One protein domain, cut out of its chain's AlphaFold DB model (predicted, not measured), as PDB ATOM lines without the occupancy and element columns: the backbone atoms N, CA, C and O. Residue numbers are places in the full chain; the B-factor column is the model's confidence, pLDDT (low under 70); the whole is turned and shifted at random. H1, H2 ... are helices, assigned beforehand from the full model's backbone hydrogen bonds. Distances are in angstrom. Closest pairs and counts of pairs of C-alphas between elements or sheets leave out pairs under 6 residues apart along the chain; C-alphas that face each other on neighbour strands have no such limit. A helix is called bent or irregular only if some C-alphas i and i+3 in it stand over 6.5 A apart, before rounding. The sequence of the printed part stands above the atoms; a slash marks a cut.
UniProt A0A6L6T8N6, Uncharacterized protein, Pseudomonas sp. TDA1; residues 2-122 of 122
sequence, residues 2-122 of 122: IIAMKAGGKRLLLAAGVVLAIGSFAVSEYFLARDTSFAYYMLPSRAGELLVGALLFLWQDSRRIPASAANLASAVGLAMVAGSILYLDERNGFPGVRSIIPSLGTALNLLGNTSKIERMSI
ATOM      1  N   ILE A   2     156.110 193.648 115.384       61.22
ATOM      2  CA  ILE A   2     156.138 195.107 115.122       61.22
ATOM      3  C   ILE A   2     157.570 195.656 114.932       61.22
ATOM      4  O   ILE A   2     157.821 196.440 114.024       61.22
ATOM      5  N   ILE A   3     158.539 195.171 115.717       57.47
ATOM      6  CA  ILE A   3     159.955 195.575 115.603       57.47
ATOM      7  C   ILE A   3     160.590 195.070 114.289       57.47
ATOM      8  O   ILE A   3     161.369 195.779 113.660       57.47
ATOM      9  N   ALA A   4     160.204 193.879 113.816       54.72
ATOM     10  CA  ALA A   4     160.731 193.283 112.583       54.72
ATOM     11  C   ALA A   4     160.205 193.977 111.311       54.72
ATOM     12  O   ALA A   4     160.941 194.085 110.329       54.72
ATOM     13  N   MET A   5     158.972 194.508 111.343       55.34
ATOM     14  CA  MET A   5     158.427 195.331 110.251       55.34
ATOM     15  C   MET A   5     159.253 196.598 110.016       55.34
ATOM     16  O   MET A   5     159.357 197.060 108.884       55.34
ATOM     17  N   LYS A   6     159.860 197.140 111.078       53.84
ATOM     18  CA  LYS A   6     160.597 198.405 111.038       53.84
ATOM     19  C   LYS A   6     162.069 198.250 110.622       53.84
ATOM     20  O   LYS A   6     162.707 199.261 110.363       53.84
ATOM     21  N   ALA A   7     162.604 197.021 110.557       59.00
ATOM     22  CA  ALA A   7     164.051 196.790 110.463       59.00
ATOM     23  C   ALA A   7     164.548 195.808 109.373       59.00
ATOM     24  O   ALA A   7     165.730 195.874 109.056       59.00
ATOM     25  N   GLY A   8     163.737 194.900 108.793       56.38
ATOM     26  CA  GLY A   8     164.336 193.784 108.014       56.38
ATOM     27  C   GLY A   8     163.542 193.114 106.883       56.38
ATOM     28  O   GLY A   8     163.964 192.064 106.395       56.38
ATOM     29  N   GLY A   9     162.423 193.680 106.428       71.69
ATOM     30  CA  GLY A   9     161.683 193.173 105.259       71.69
ATOM     31  C   GLY A   9     160.941 191.834 105.458       71.69
ATOM     32  O   GLY A   9     160.988 191.208 106.520       71.69
ATOM     33  N   LYS A  10     160.226 191.376 104.413       69.69
ATOM     34  CA  LYS A  10     159.346 190.179 104.437       69.69
ATOM     35  C   LYS A  10     160.040 188.898 104.934       69.69
ATOM     36  O   LYS A  10     159.408 188.086 105.601       69.69
ATOM     37  N   ARG A  11     161.334 188.713 104.643       75.88
ATOM     38  CA  ARG A  11     162.093 187.504 105.023       75.88
ATOM     39  C   ARG A  11     162.305 187.383 106.532       75.88
ATOM     40  O   ARG A  11     162.144 186.293 107.073       75.88
ATOM     41  N   LEU A  12     162.608 188.491 107.211       80.94
ATOM     42  CA  LEU A  12     162.786 188.500 108.664       80.94
ATOM     43  C   LEU A  12     161.458 188.249 109.391       80.94
ATOM     44  O   LEU A  12     161.429 187.544 110.395       80.94
ATOM     45  N   LEU A  13     160.352 188.777 108.853       79.62
ATOM     46  CA  LEU A  13     159.007 188.517 109.374       79.62
ATOM     47  C   LEU A  13     158.623 187.039 109.264       79.62
ATOM     48  O   LEU A  13     158.125 186.478 110.239       79.62
ATOM     49  N   LEU A  14     158.894 186.409 108.117       80.19
ATOM     50  CA  LEU A  14     158.656 184.977 107.923       80.19
ATOM     51  C   LEU A  14     159.512 184.139 108.879       80.19
ATOM     52  O   LEU A  14     158.977 183.279 109.572       80.19
ATOM     53  N   ALA A  15     160.815 184.424 108.979       82.12
ATOM     54  CA  ALA A  15     161.715 183.697 109.874       82.12
ATOM     55  C   ALA A  15     161.287 183.820 111.346       82.12
ATOM     56  O   ALA A  15     161.165 182.814 112.042       82.12
ATOM     57  N   ALA A  16     160.980 185.036 111.808       84.44
ATOM     58  CA  ALA A  16     160.505 185.263 113.170       84.44
ATOM     59  C   ALA A  16     159.159 184.571 113.436       84.44
ATOM     60  O   ALA A  16     158.970 183.992 114.502       84.44
ATOM     61  N   GLY A  17     158.231 184.603 112.474       83.44
ATOM     62  CA  GLY A  17     156.945 183.920 112.593       83.44
ATOM     63  C   GLY A  17     157.090 182.399 112.676       83.44
ATOM     64  O   GLY A  17     156.430 181.782 113.503       83.44
ATOM     65  N   VAL A  18     157.996 181.803 111.891       83.38
ATOM     66  CA  VAL A  18     158.292 180.360 111.947       83.38
ATOM     67  C   VAL A  18     158.881 179.975 113.302       83.38
ATOM     68  O   VAL A  18     158.411 179.022 113.918       83.38
ATOM     69  N   VAL A  19     159.859 180.733 113.806       85.56
ATOM     70  CA  VAL A  19     160.470 180.472 115.122       85.56
ATOM     71  C   VAL A  19     159.426 180.550 116.239       85.56
ATOM     72  O   VAL A  19     159.377 179.673 117.099       85.56
ATOM     73  N   LEU A  20     158.550 181.559 116.205       84.19
ATOM     74  CA  LEU A  20     157.468 181.699 117.182       84.19
ATOM     75  C   LEU A  20     156.427 180.579 117.068       84.19
ATOM     76  O   LEU A  20     155.938 180.109 118.093       84.19
ATOM     77  N   ALA A  21     156.112 180.126 115.853       82.94
ATOM     78  CA  ALA A  21     155.187 179.017 115.650       82.94
ATOM     79  C   ALA A  21     155.749 177.715 116.235       82.94
ATOM     80  O   ALA A  21     155.056 177.040 116.990       82.94
ATOM     81  N   ILE A  22     157.024 177.410 115.967       83.06
ATOM     82  CA  ILE A  22     157.714 176.244 116.540       83.06
ATOM     83  C   ILE A  22     157.744 176.330 118.069       83.06
ATOM     84  O   ILE A  22     157.418 175.356 118.743       83.06
ATOM     85  N   GLY A  23     158.073 177.503 118.623       83.19
ATOM     86  CA  GLY A  23     158.049 177.725 120.070       83.19
ATOM     87  C   GLY A  23     156.662 177.496 120.675       83.19
ATOM     88  O   GLY A  23     156.542 176.856 121.713       83.19
ATOM     89  N   SER A  24     155.607 177.949 119.995       82.38
ATOM     90  CA  SER A  24     154.223 177.744 120.428       82.38
ATOM     91  C   SER A  24     153.818 176.266 120.421       82.38
ATOM     92  O   SER A  24     153.214 175.797 121.385       82.38
ATOM     93  N   PHE A  25     154.220 175.499 119.400       79.50
ATOM     94  CA  PHE A  25     153.994 174.051 119.371       79.50
ATOM     95  C   PHE A  25     154.769 173.315 120.470       79.50
ATOM     96  O   PHE A  25     154.212 172.423 121.106       79.50
ATOM     97  N   ALA A  26     156.010 173.719 120.759       81.38
ATOM     98  CA  ALA A  26     156.790 173.148 121.858       81.38
ATOM     99  C   ALA A  26     156.149 173.419 123.232       81.38
ATOM    100  O   ALA A  26     156.107 172.534 124.085       81.38
ATOM    101  N   VAL A  27     155.605 174.626 123.435       79.38
ATOM    102  CA  VAL A  27     154.842 174.979 124.643       79.38
ATOM    103  C   VAL A  27     153.548 174.165 124.726       79.38
ATOM    104  O   VAL A  27     153.238 173.647 125.794       79.38
ATOM    105  N   SER A  28     152.829 173.998 123.612       75.62
ATOM    106  CA  SER A  28     151.653 173.121 123.545       75.62
ATOM    107  C   SER A  28     151.968 171.704 124.009       75.62
ATOM    108  O   SER A  28     151.310 171.222 124.922       75.62
ATOM    109  N   GLU A  29     153.004 171.068 123.455       77.31
ATOM    110  CA  GLU A  29     153.375 169.689 123.800       77.31
ATOM    111  C   GLU A  29     153.791 169.556 125.275       77.31
ATOM    112  O   GLU A  29     153.398 168.617 125.966       77.31
ATOM    113  N   TYR A  30     154.542 170.534 125.792       79.06
ATOM    114  CA  TYR A  30     154.995 170.531 127.182       79.06
ATOM    115  C   TYR A  30     153.837 170.627 128.187       79.06
ATOM    116  O   TYR A  30     153.844 169.938 129.211       79.06
ATOM    117  N   PHE A  31     152.845 171.479 127.910       74.56
ATOM    118  CA  PHE A  31     151.690 171.648 128.792       74.56
ATOM    119  C   PHE A  31     150.612 170.588 128.573       74.56
ATOM    120  O   PHE A  31     149.905 170.270 129.523       74.56
ATOM    121  N   LEU A  32     150.537 169.970 127.392       72.56
ATOM    122  CA  LEU A  32     149.572 168.910 127.102       72.56
ATOM    123  C   LEU A  32     149.702 167.712 128.056       72.56
ATOM    124  O   LEU A  32     148.699 167.130 128.452       72.56
ATOM    125  N   ALA A  33     150.928 167.368 128.461       68.62
ATOM    126  CA  ALA A  33     151.188 166.259 129.380       68.62
ATOM    127  C   ALA A  33     150.948 166.596 130.865       68.62
ATOM    128  O   ALA A  33     150.930 165.691 131.698       68.62
ATOM    129  N   ARG A  34     150.821 167.882 131.221       71.94
ATOM    130  CA  ARG A  34     150.738 168.341 132.621       71.94
ATOM    131  C   ARG A  34     149.383 168.931 132.979       71.94
ATOM    132  O   ARG A  34     148.894 168.690 134.075       71.94
ATOM    133  N   ASP A  35     148.819 169.720 132.076       72.62
ATOM    134  CA  ASP A  35     147.560 170.424 132.268       72.62
ATOM    135  C   ASP A  35     146.923 170.717 130.900       72.62
ATOM    136  O   ASP A  35     147.196 171.728 130.242       72.62
ATOM    137  N   THR A  36     146.066 169.795 130.462       70.06
ATOM    138  CA  THR A  36     145.348 169.881 129.186       70.06
ATOM    139  C   THR A  36     144.465 171.126 129.109       70.06
ATOM    140  O   THR A  36     144.345 171.726 128.041       70.06
ATOM    141  N   SER A  37     143.879 171.566 130.229       73.81
ATOM    142  CA  SER A  37     143.051 172.775 130.270       73.81
ATOM    143  C   SER A  37     143.902 174.023 130.059       73.81
ATOM    144  O   SER A  37     143.555 174.866 129.230       73.81
ATOM    145  N   PHE A  38     145.049 174.125 130.732       75.19
ATOM    146  CA  PHE A  38     145.973 175.238 130.520       75.19
ATOM    147  C   PHE A  38     146.475 175.271 129.077       75.19
ATOM    148  O   PHE A  38     146.413 176.317 128.432       75.19
ATOM    149  N   ALA A  39     146.896 174.125 128.534       74.44
ATOM    150  CA  ALA A  39     147.316 174.028 127.142       74.44
ATOM    151  C   ALA A  39     146.200 174.499 126.194       74.44
ATOM    152  O   ALA A  39     146.464 175.258 125.261       74.44
ATOM    153  N   TYR A  40     144.947 174.118 126.449       73.19
ATOM    154  CA  TYR A  40     143.812 174.470 125.602       73.19
ATOM    155  C   TYR A  40     143.496 175.968 125.595       73.19
ATOM    156  O   TYR A  40     143.319 176.529 124.511       73.19
ATOM    157  N   TYR A  41     143.430 176.599 126.772       78.38
ATOM    158  CA  TYR A  41     142.953 177.979 126.931       78.38
ATOM    159  C   TYR A  41     144.049 179.044 126.811       78.38
ATOM    160  O   TYR A  41     143.747 180.217 126.583       78.38
ATOM    161  N   MET A  42     145.322 178.672 126.958       80.81
ATOM    162  CA  MET A  42     146.427 179.624 126.888       80.81
ATOM    163  C   MET A  42     146.762 180.013 125.445       80.81
ATOM    164  O   MET A  42     146.952 179.190 124.553       80.81
ATOM    165  N   LEU A  43     146.929 181.314 125.221       79.94
ATOM    166  CA  LEU A  43     147.403 181.860 123.947       79.94
ATOM    167  C   LEU A  43     148.797 181.345 123.526       79.94
ATOM    168  O   LEU A  43     148.962 181.043 122.347       79.94
ATOM    169  N   PRO A  44     149.800 181.212 124.421       76.75
ATOM    170  CA  PRO A  44     151.129 180.708 124.063       76.75
ATOM    171  C   PRO A  44     151.154 179.344 123.368       76.75
ATOM    172  O   PRO A  44     151.975 179.147 122.479       76.75
ATOM    173  N   SER A  45     150.266 178.422 123.731       76.62
ATOM    174  CA  SER A  45     150.125 177.098 123.108       76.62
ATOM    175  C   SER A  45     149.392 177.164 121.762       76.62
ATOM    176  O   SER A  45     149.672 176.378 120.859       76.62
ATOM    177  N   ARG A  46     148.488 178.135 121.596       76.88
ATOM    178  CA  ARG A  46     147.639 178.298 120.401       76.88
ATOM    179  C   ARG A  46     148.183 179.251 119.343       76.88
ATOM    180  O   ARG A  46     147.755 179.202 118.192       76.88
ATOM    181  N   ALA A  47     149.128 180.112 119.705       82.88
ATOM    182  CA  ALA A  47     149.690 181.120 118.811       82.88
ATOM    183  C   ALA A  47     150.287 180.519 117.524       82.88
ATOM    184  O   ALA A  47     150.252 181.167 116.480       82.88
ATOM    185  N   GLY A  48     150.797 179.286 117.576       80.88
ATOM    186  CA  GLY A  48     151.381 178.576 116.441       80.88
ATOM    187  C   GLY A  48     150.386 178.344 115.312       80.88
ATOM    188  O   GLY A  48     150.705 178.626 114.161       80.88
ATOM    189  N   GLU A  49     149.162 177.933 115.633       80.81
ATOM    190  CA  GLU A  49     148.087 177.701 114.661       80.81
ATOM    191  C   GLU A  49     147.734 178.987 113.897       80.81
ATOM    192  O   GLU A  49     147.652 179.001 112.666       80.81
ATOM    193  N   LEU A  50     147.608 180.103 114.623       81.44
ATOM    194  CA  LEU A  50     147.342 181.422 114.041       81.44
ATOM    195  C   LEU A  50     148.522 181.921 113.195       81.44
ATOM    196  O   LEU A  50     148.329 182.498 112.122       81.44
ATOM    197  N   LEU A  51     149.753 181.673 113.653       83.12
ATOM    198  CA  LEU A  51     150.965 182.022 112.918       83.12
ATOM    199  C   LEU A  51     151.105 181.218 111.624       83.12
ATOM    200  O   LEU A  51     151.540 181.794 110.633       83.12
ATOM    201  N   VAL A  52     150.699 179.943 111.582       81.75
ATOM    202  CA  VAL A  52     150.680 179.153 110.337       81.75
ATOM    203  C   VAL A  52     149.793 179.827 109.288       81.75
ATOM    204  O   VAL A  52     150.235 180.022 108.155       81.75
ATOM    205  N   GLY A  53     148.585 180.257 109.667       79.31
ATOM    206  CA  GLY A  53     147.690 180.992 108.767       79.31
ATOM    207  C   GLY A  53     148.290 182.319 108.287       79.31
ATOM    208  O   GLY A  53     148.290 182.609 107.089       79.31
ATOM    209  N   ALA A  54     148.874 183.100 109.199       80.19
ATOM    210  CA  ALA A  54     149.515 184.372 108.862       80.19
ATOM    211  C   ALA A  54     150.739 184.194 107.943       80.19
ATOM    212  O   ALA A  54     150.900 184.930 106.972       80.19
ATOM    213  N   LEU A  55     151.595 183.205 108.209       80.50
ATOM    214  CA  LEU A  55     152.766 182.894 107.384       80.50
ATOM    215  C   LEU A  55     152.364 182.471 105.974       80.50
ATOM    216  O   LEU A  55     152.990 182.898 105.004       80.50
ATOM    217  N   LEU A  56     151.309 181.664 105.859       78.44
ATOM    218  CA  LEU A  56     150.794 181.214 104.576       78.44
ATOM    219  C   LEU A  56     150.216 182.385 103.767       78.44
ATOM    220  O   LEU A  56     150.518 182.505 102.579       78.44
ATOM    221  N   PHE A  57     149.509 183.312 104.427       75.88
ATOM    222  CA  PHE A  57     149.067 184.574 103.827       75.88
ATOM    223  C   PHE A  57     150.246 185.442 103.338       75.88
ATOM    224  O   PHE A  57     150.237 185.941 102.214       75.88
ATOM    225  N   LEU A  58     151.303 185.598 104.142       74.19
ATOM    226  CA  LEU A  58     152.489 186.355 103.721       74.19
ATOM    227  C   LEU A  58     153.253 185.679 102.569       74.19
ATOM    228  O   LEU A  58     153.883 186.368 101.764       74.19
ATOM    229  N   TRP A  59     153.233 184.346 102.502       75.88
ATOM    230  CA  TRP A  59     153.891 183.579 101.445       75.88
ATOM    231  C   TRP A  59     153.155 183.685 100.103       75.88
ATOM    232  O   TRP A  59     153.805 183.848  99.066       75.88
ATOM    233  N   GLN A  60     151.817 183.640 100.115       73.12
ATOM    234  CA  GLN A  60     151.003 183.770  98.899       73.12
ATOM    235  C   GLN A  60     151.040 185.181  98.304       73.12
ATOM    236  O   GLN A  60     150.979 185.320  97.088       73.12
ATOM    237  N   ASP A  61     151.230 186.220  99.124       67.81
ATOM    238  CA  ASP A  61     151.243 187.629  98.694       67.81
ATOM    239  C   ASP A  61     152.345 187.950  97.658       67.81
ATOM    240  O   ASP A  61     152.414 189.042  97.110       67.81
ATOM    241  N   SER A  62     153.254 187.008  97.382       62.25
ATOM    242  CA  SER A  62     154.298 187.152  96.365       62.25
ATOM    243  C   SER A  62     154.202 186.136  95.217       62.25
ATOM    244  O   SER A  62     155.102 186.113  94.374       62.25
ATOM    245  N   ARG A  63     153.175 185.271  95.174       69.06
ATOM    246  CA  ARG A  63     153.054 184.180  94.191       69.06
ATOM    247  C   ARG A  63     151.650 184.119  93.595       69.06
ATOM    248  O   ARG A  63     150.676 183.929  94.310       69.06
ATOM    249  N   ARG A  64     151.557 184.174  92.264       70.88
ATOM    250  CA  ARG A  64     150.305 183.888  91.552       70.88
ATOM    251  C   ARG A  64     150.075 182.381  91.511       70.88
ATOM    252  O   ARG A  64     150.865 181.652  90.915       70.88
ATOM    253  N   ILE A  65     149.007 181.925  92.154       74.88
ATOM    254  CA  ILE A  65     148.598 180.518  92.152       74.88
ATOM    255  C   ILE A  65     147.553 180.329  91.044       74.88
ATOM    256  O   ILE A  65     146.592 181.096  90.986       74.88
ATOM    257  N   PRO A  66     147.705 179.331  90.155       80.12
ATOM    258  CA  PRO A  66     146.715 179.074  89.117       80.12
ATOM    259  C   PRO A  66     145.357 178.694  89.727       80.12
ATOM    260  O   PRO A  66     145.284 177.920  90.681       80.12
ATOM    261  N   ALA A  67     144.272 179.207  89.142       77.25
ATOM    262  CA  ALA A  67     142.916 179.084  89.689       77.25
ATOM    263  C   ALA A  67     142.450 177.630  89.895       77.25
ATOM    264  O   ALA A  67     141.725 177.337  90.842       77.25
ATOM    265  N   SER A  68     142.884 176.696  89.044       79.62
ATOM    266  CA  SER A  68     142.591 175.266  89.202       79.62
ATOM    267  C   SER A  68     143.230 174.680  90.465       79.62
ATOM    268  O   SER A  68     142.563 173.971  91.216       79.62
ATOM    269  N   ALA A  69     144.491 175.024  90.737       80.31
ATOM    270  CA  ALA A  69     145.198 174.599  91.943       80.31
ATOM    271  C   ALA A  69     144.626 175.264  93.201       80.31
ATOM    272  O   ALA A  69     144.511 174.614  94.234       80.31
ATOM    273  N   ALA A  70     144.217 176.531  93.105       79.75
ATOM    274  CA  ALA A  70     143.592 177.261  94.203       79.75
ATOM    275  C   ALA A  70     142.210 176.674  94.567       79.75
ATOM    276  O   ALA A  70     141.924 176.436  95.741       79.75
ATOM    277  N   ASN A  71     141.382 176.348  93.570       81.38
ATOM    278  CA  ASN A  71     140.093 175.683  93.786       81.38
ATOM    279  C   ASN A  71     140.259 174.288  94.399       81.38
ATOM    280  O   ASN A  71     139.537 173.941  95.333       81.38
ATOM    281  N   LEU A  72     141.224 173.501  93.908       85.44
ATOM    282  CA  LEU A  72     141.524 172.189  94.476       85.44
ATOM    283  C   LEU A  72     142.021 172.315  95.922       85.44
ATOM    284  O   LEU A  72     141.542 171.591  96.790       85.44
ATOM    285  N   ALA A  73     142.918 173.267  96.199       82.44
ATOM    286  CA  ALA A  73     143.390 173.551  97.549       82.44
ATOM    287  C   ALA A  73     142.234 173.925  98.484       82.44
ATOM    288  O   ALA A  73     142.170 173.396  99.587       82.44
ATOM    289  N   SER A  74     141.276 174.748  98.045       82.88
ATOM    290  CA  SER A  74     140.127 175.096  98.890       82.88
ATOM    291  C   SER A  74     139.186 173.922  99.139       82.88
ATOM    292  O   SER A  74     138.775 173.723 100.280       82.88
ATOM    293  N   ALA A  75     138.917 173.089  98.131       85.62
ATOM    294  CA  ALA A  75     138.122 171.876  98.313       85.62
ATOM    295  C   ALA A  75     138.787 170.895  99.295       85.62
ATOM    296  O   ALA A  75     138.132 170.385 100.204       85.62
ATOM    297  N   VAL A  76     140.101 170.681  99.158       86.19
ATOM    298  CA  VAL A  76     140.891 169.852 100.082       86.19
ATOM    299  C   VAL A  76     140.904 170.466 101.481       86.19
ATOM    300  O   VAL A  76     140.676 169.763 102.460       86.19
ATOM    301  N   GLY A  77     141.103 171.779 101.589       83.94
ATOM    302  CA  GLY A  77     141.091 172.494 102.859       83.94
ATOM    303  C   GLY A  77     139.755 172.375 103.587       83.94
ATOM    304  O   GLY A  77     139.723 172.083 104.781       83.94
ATOM    305  N   LEU A  78     138.644 172.513 102.860       85.38
ATOM    306  CA  LEU A  78     137.296 172.320 103.391       85.38
ATOM    307  C   LEU A  78     137.089 170.880 103.885       85.38
ATOM    308  O   LEU A  78     136.559 170.683 104.977       85.38
ATOM    309  N   ALA A  79     137.551 169.884 103.126       86.56
ATOM    310  CA  ALA A  79     137.480 168.481 103.527       86.56
ATOM    311  C   ALA A  79     138.324 168.192 104.779       86.56
ATOM    312  O   ALA A  79     137.875 167.463 105.658       86.56
ATOM    313  N   MET A  80     139.510 168.797 104.904       83.06
ATOM    314  CA  MET A  80     140.355 168.673 106.098       83.06
ATOM    315  C   MET A  80     139.706 169.308 107.330       83.06
ATOM    316  O   MET A  80     139.725 168.711 108.403       83.06
ATOM    317  N   VAL A  81     139.088 170.486 107.183       84.88
ATOM    318  CA  VAL A  81     138.348 171.138 108.276       84.88
ATOM    319  C   VAL A  81     137.139 170.297 108.683       84.88
ATOM    320  O   VAL A  81     136.955 170.036 109.869       84.88
ATOM    321  N   ALA A  82     136.353 169.804 107.726       85.56
ATOM    322  CA  ALA A  82     135.207 168.945 108.017       85.56
ATOM    323  C   ALA A  82     135.630 167.615 108.668       85.56
ATOM    324  O   ALA A  82     135.047 167.201 109.666       85.56
ATOM    325  N   GLY A  83     136.686 166.975 108.158       82.06
ATOM    326  CA  GLY A  83     137.235 165.740 108.721       82.06
ATOM    327  C   GLY A  83     137.819 165.924 110.122       82.06
ATOM    328  O   GLY A  83     137.778 164.998 110.930       82.06
ATOM    329  N   SER A  84     138.293 167.130 110.450       81.44
ATOM    330  CA  SER A  84     138.809 167.447 111.784       81.44
ATOM    331  C   SER A  84     137.746 167.281 112.879       81.44
ATOM    332  O   SER A  84     138.091 166.869 113.980       81.44
ATOM    333  N   ILE A  85     136.458 167.471 112.561       78.19
ATOM    334  CA  ILE A  85     135.336 167.291 113.501       78.19
ATOM    335  C   ILE A  85     135.248 165.842 113.998       78.19
ATOM    336  O   ILE A  85     134.909 165.604 115.149       78.19
ATOM    337  N   LEU A  86     135.568 164.872 113.137       78.56
ATOM    338  CA  LEU A  86     135.552 163.448 113.486       78.56
ATOM    339  C   LEU A  86     136.890 162.970 114.069       78.56
ATOM    340  O   LEU A  86     136.957 161.900 114.668       78.56
ATOM    341  N   TYR A  87     137.965 163.731 113.850       71.94
ATOM    342  CA  TYR A  87     139.332 163.345 114.203       71.94
ATOM    343  C   TYR A  87     139.831 163.973 115.513       71.94
ATOM    344  O   TYR A  87     140.737 163.429 116.156       71.94
ATOM    345  N   LEU A  88     139.282 165.127 115.901       69.44
ATOM    346  CA  LEU A  88     139.556 165.759 117.185       69.44
ATOM    347  C   LEU A  88     138.611 165.188 118.241       69.44
ATOM    348  O   LEU A  88     137.398 165.328 118.146       69.44
ATOM    349  N   ASP A  89     139.198 164.584 119.266       68.81
ATOM    350  CA  ASP A  89     138.496 164.077 120.439       68.81
ATOM    351  C   ASP A  89     139.193 164.632 121.688       68.81
ATOM    352  O   ASP A  89     140.427 164.621 121.771       68.81
ATOM    353  N   GLU A  90     138.413 165.127 122.650       59.38
ATOM    354  CA  GLU A  90     138.896 165.743 123.896       59.38
ATOM    355  C   GLU A  90     139.744 164.773 124.727       59.38
ATOM    356  O   GLU A  90     140.645 165.186 125.456       59.38
ATOM    357  N   ARG A  91     139.507 163.465 124.573       56.56
ATOM    358  CA  ARG A  91     140.237 162.416 125.297       56.56
ATOM    359  C   ARG A  91     141.660 162.165 124.793       56.56
ATOM    360  O   ARG A  91     142.440 161.565 125.523       56.56
ATOM    361  N   ASN A  92     142.013 162.611 123.583       55.19
ATOM    362  CA  ASN A  92     143.238 162.180 122.890       55.19
ATOM    363  C   ASN A  92     144.303 163.277 122.698       55.19
ATOM    364  O   ASN A  92     145.193 163.132 121.859       55.19
ATOM    365  N   GLY A  93     144.249 164.346 123.496       59.56
ATOM    366  CA  GLY A  93     145.289 165.375 123.544       59.56
ATOM    367  C   GLY A  93     145.091 166.484 122.508       59.56
ATOM    368  O   GLY A  93     145.435 166.356 121.333       59.56
ATOM    369  N   PHE A  94     144.538 167.603 122.969       56.47
ATOM    370  CA  PHE A  94     144.378 168.844 122.217       56.47
ATOM    371  C   PHE A  94     144.612 170.018 123.178       56.47
ATOM    372  O   PHE A  94     143.995 170.007 124.246       56.47
ATOM    373  N   PRO A  95     145.453 171.029 122.859       56.75
ATOM    374  CA  PRO A  95     146.209 171.324 121.622       56.75
ATOM    375  C   PRO A  95     147.404 170.402 121.375       56.75
ATOM    376  O   PRO A  95     147.925 169.828 122.315       56.75
ATOM    377  N   GLY A  96     147.908 170.330 120.138       66.62
ATOM    378  CA  GLY A  96     149.144 169.604 119.817       66.62
ATOM    379  C   GLY A  96     149.329 169.416 118.312       66.62
ATOM    380  O   GLY A  96     148.689 170.096 117.518       66.62
ATOM    381  N   VAL A  97     150.134 168.439 117.888       65.19
ATOM    382  CA  VAL A  97     150.367 168.118 116.457       65.19
ATOM    383  C   VAL A  97     149.058 167.919 115.671       65.19
ATOM    384  O   VAL A  97     148.975 168.237 114.487       65.19
ATOM    385  N   ARG A  98     147.994 167.459 116.337       70.19
ATOM    386  CA  ARG A  98     146.661 167.270 115.744       70.19
ATOM    387  C   ARG A  98     145.999 168.565 115.283       70.19
ATOM    388  O   ARG A  98     145.226 168.519 114.332       70.19
ATOM    389  N   SER A  99     146.300 169.707 115.906       72.12
ATOM    390  CA  SER A  99     145.724 170.991 115.496       72.12
ATOM    391  C   SER A  99     146.322 171.528 114.195       72.12
ATOM    392  O   SER A  99     145.696 172.340 113.523       72.12
ATOM    393  N   ILE A 100     147.450 170.969 113.742       73.56
ATOM    394  CA  ILE A 100     148.017 171.267 112.424       73.56
ATOM    395  C   ILE A 100     147.031 170.897 111.310       73.56
ATOM    396  O   ILE A 100     146.958 171.611 110.317       73.56
ATOM    397  N   ILE A 101     146.241 169.829 111.469       78.62
ATOM    398  CA  ILE A 101     145.277 169.381 110.450       78.62
ATOM    399  C   ILE A 101     144.201 170.451 110.185       78.62
ATOM    400  O   ILE A 101     144.099 170.888 109.036       78.62
ATOM    401  N   PRO A 102     143.421 170.918 111.186       79.44
ATOM    402  CA  PRO A 102     142.452 171.984 110.965       79.44
ATOM    403  C   PRO A 102     143.124 173.304 110.580       79.44
ATOM    404  O   PRO A 102     142.635 173.958 109.664       79.44
ATOM    405  N   SER A 103     144.265 173.678 111.175       80.50
ATOM    406  CA  SER A 103     144.957 174.925 110.806       80.50
ATOM    407  C   SER A 103     145.427 174.928 109.349       80.50
ATOM    408  O   SER A 103     145.253 175.923 108.644       80.50
ATOM    409  N   LEU A 104     145.983 173.813 108.868       80.12
ATOM    410  CA  LEU A 104     146.401 173.660 107.478       80.12
ATOM    411  C   LEU A 104     145.188 173.602 106.544       80.12
ATOM    412  O   LEU A 104     145.213 174.223 105.485       80.12
ATOM    413  N   GLY A 105     144.111 172.925 106.952       80.88
ATOM    414  CA  GLY A 105     142.847 172.896 106.216       80.88
ATOM    415  C   GLY A 105     142.248 174.293 106.027       80.88
ATOM    416  O   GLY A 105     141.885 174.675 104.915       80.88
ATOM    417  N   THR A 106     142.222 175.108 107.085       83.19
ATOM    418  CA  THR A 106     141.798 176.511 107.006       83.19
ATOM    419  C   THR A 106     142.720 177.321 106.099       83.19
ATOM    420  O   THR A 106     142.239 178.087 105.264       83.19
ATOM    421  N   ALA A 107     144.036 177.130 106.200       81.69
ATOM    422  CA  ALA A 107     144.999 177.843 105.368       81.69
ATOM    423  C   ALA A 107     144.862 177.486 103.870       81.69
ATOM    424  O   ALA A 107     144.899 178.369 103.013       81.69
ATOM    425  N   LEU A 108     144.609 176.214 103.552       79.50
ATOM    426  CA  LEU A 108     144.288 175.736 102.202       79.50
ATOM    427  C   LEU A 108     142.968 176.310 101.670       79.50
ATOM    428  O   LEU A 108     142.873 176.663 100.495       79.50
ATOM    429  N   ASN A 109     141.966 176.465 102.535       81.06
ATOM    430  CA  ASN A 109     140.707 177.115 102.178       81.06
ATOM    431  C   ASN A 109     140.910 178.592 101.800       81.06
ATOM    432  O   ASN A 109     140.421 179.048 100.763       81.06
ATOM    433  N   LEU A 110     141.712 179.315 102.588       79.50
ATOM    434  CA  LEU A 110     142.059 180.710 102.310       79.50
ATOM    435  C   LEU A 110     142.757 180.881 100.950       79.50
ATOM    436  O   LEU A 110     142.429 181.824 100.229       79.50
ATOM    437  N   LEU A 111     143.634 179.947 100.557       76.44
ATOM    438  CA  LEU A 111     144.329 179.989  99.259       76.44
ATOM    439  C   LEU A 111     143.373 179.984  98.064       76.44
ATOM    440  O   LEU A 111     143.590 180.710  97.092       76.44
ATOM    441  N   GLY A 112     142.308 179.181  98.108       72.19
ATOM    442  CA  GLY A 112     141.348 179.151  97.002       72.19
ATOM    443  C   GLY A 112     140.532 180.428  96.883       72.19
ATOM    444  O   GLY A 112     140.263 180.887  95.771       72.19
ATOM    445  N   ASN A 113     140.192 181.051  98.012       67.50
ATOM    446  CA  ASN A 113     139.328 182.226  98.018       67.50
ATOM    447  C   ASN A 113     140.033 183.490  97.488       67.50
ATOM    448  O   ASN A 113     139.419 184.275  96.764       67.50
ATOM    449  N   THR A 114     141.336 183.662  97.745       64.88
ATOM    450  CA  THR A 114     142.112 184.797  97.202       64.88
ATOM    451  C   THR A 114     142.148 184.790  95.667       64.88
ATOM    452  O   THR A 114     142.006 185.844  95.051       64.88
ATOM    453  N   SER A 115     142.223 183.612  95.033       59.56
ATOM    454  CA  SER A 115     142.201 183.503  93.562       59.56
ATOM    455  C   SER A 115     140.856 183.908  92.939       59.56
ATOM    456  O   SER A 115     140.799 184.402  91.811       59.56
ATOM    457  N   LYS A 116     139.754 183.717  93.677       56.50
ATOM    458  CA  LYS A 116     138.398 184.051  93.229       56.50
ATOM    459  C   LYS A 116     138.151 185.562  93.248       56.50
ATOM    460  O   LYS A 116     137.475 186.067  92.356       56.50
ATOM    461  N   ILE A 117     138.726 186.268  94.227       59.16
ATOM    462  CA  ILE A 117     138.633 187.731  94.358       59.16
ATOM    463  C   ILE A 117     139.379 188.432  93.213       59.16
ATOM    464  O   ILE A 117     138.799 189.317  92.590       59.16
ATOM    465  N   GLU A 118     140.600 187.997  92.866       59.50
ATOM    466  CA  GLU A 118     141.325 188.534  91.694       59.50
ATOM    467  C   GLU A 118     140.485 188.419  90.412       59.50
ATOM    468  O   GLU A 118     140.425 189.352  89.617       59.50
ATOM    469  N   ARG A 119     139.766 187.304  90.245       55.41
ATOM    470  CA  ARG A 119     138.925 187.029  89.071       55.41
ATOM    471  C   ARG A 119     137.679 187.908  88.945       55.41
ATOM    472  O   ARG A 119     137.143 187.995  87.852       55.41
ATOM    473  N   MET A 120     137.192 188.482  90.044       58.66
ATOM    474  CA  MET A 120     135.982 189.318  90.075       58.66
ATOM    475  C   MET A 120     136.306 190.815  89.934       58.66
ATOM    476  O   MET A 120     135.400 191.632  89.810       58.66
ATOM    477  N   SER A 121     137.599 191.164  89.974       56.16
ATOM    478  CA  SER A 121     138.125 192.524  89.795       56.16
ATOM    479  C   SER A 121     138.616 192.830  88.370       56.16
ATOM    480  O   SER A 121     139.161 193.910  88.141       56.16
ATOM    481  N   ILE A 122     138.439 191.888  87.436       49.72
ATOM    482  CA  ILE A 122     138.768 191.986  86.002       49.72
ATOM    483  C   ILE A 122     137.462 191.879  85.220       49.72
ATOM    484  O   ILE A 122     137.299 192.648  84.249       49.72
TER     485      ILE A 122
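This is residues 2 to 122 of the 122 residues of an uncharacterized protein of Pseudomonas sp. TDA1 (UniProt A0A6L6T8N6). Four long helices lie side by side in one flat layer, in the row H2, H4, H6, H5, with short H1 and H3 at opposite ends of H2. The 121 printed residues, all helix in class, hold six named helices, H1 to H6 along the chain. The whole is only just compact, close to loose: radius of gyration of the C-alphas 16.3 A, spans 53 by 42 by 16 A.

H6, residues 97 to 120, and H5, residues 67 to 87, touch as a hairpin; closest C-alphas Gly 105 and Gly 77, 3.8 A. H6 touches H4, residues 43 to 60, the same way; closest C-alphas Ala 107 and Gly 53, 5.4 A. H4 touches H2, residues 9 to 32, opposite ways at a shallow tilt of 31 degrees; closest C-alphas Gly 48 and Ala 21, 3.9 A. H3, residues 36 to 41, forms a hairpin with residues 27 to 32 of H2; closest C-alphas Ala 39 and Phe 31, 5.2 A. H1, residues 2 to 5, only just touches H2, with 3 pairs of C-alphas within 8 A, only at the corner. Every O i to N i+4 pair is within hydrogen-bond range in H2 and H3, against 11 of 14 in H4, 15 of 17 in H5 and 15 of 20 in H6.

H2, 34.8 A long, begins at C-alpha 9 (161.683, 193.173, 105.259); H6, 36.8 A, ends at C-alpha 120 (135.982, 189.318, 90.075). H4 has a kink of 31 degrees near residue 50 and is only just irregular, C-alphas 45 and 48 being 6.9 A apart.

The farthest C-alphas, Arg 34 and Ile 122, are 53.6 A apart. The printed part has no cut and no long link. Its mean pLDDT is 74.3, with 32 residues under 70, among them 88 to 97 and 113 to 122.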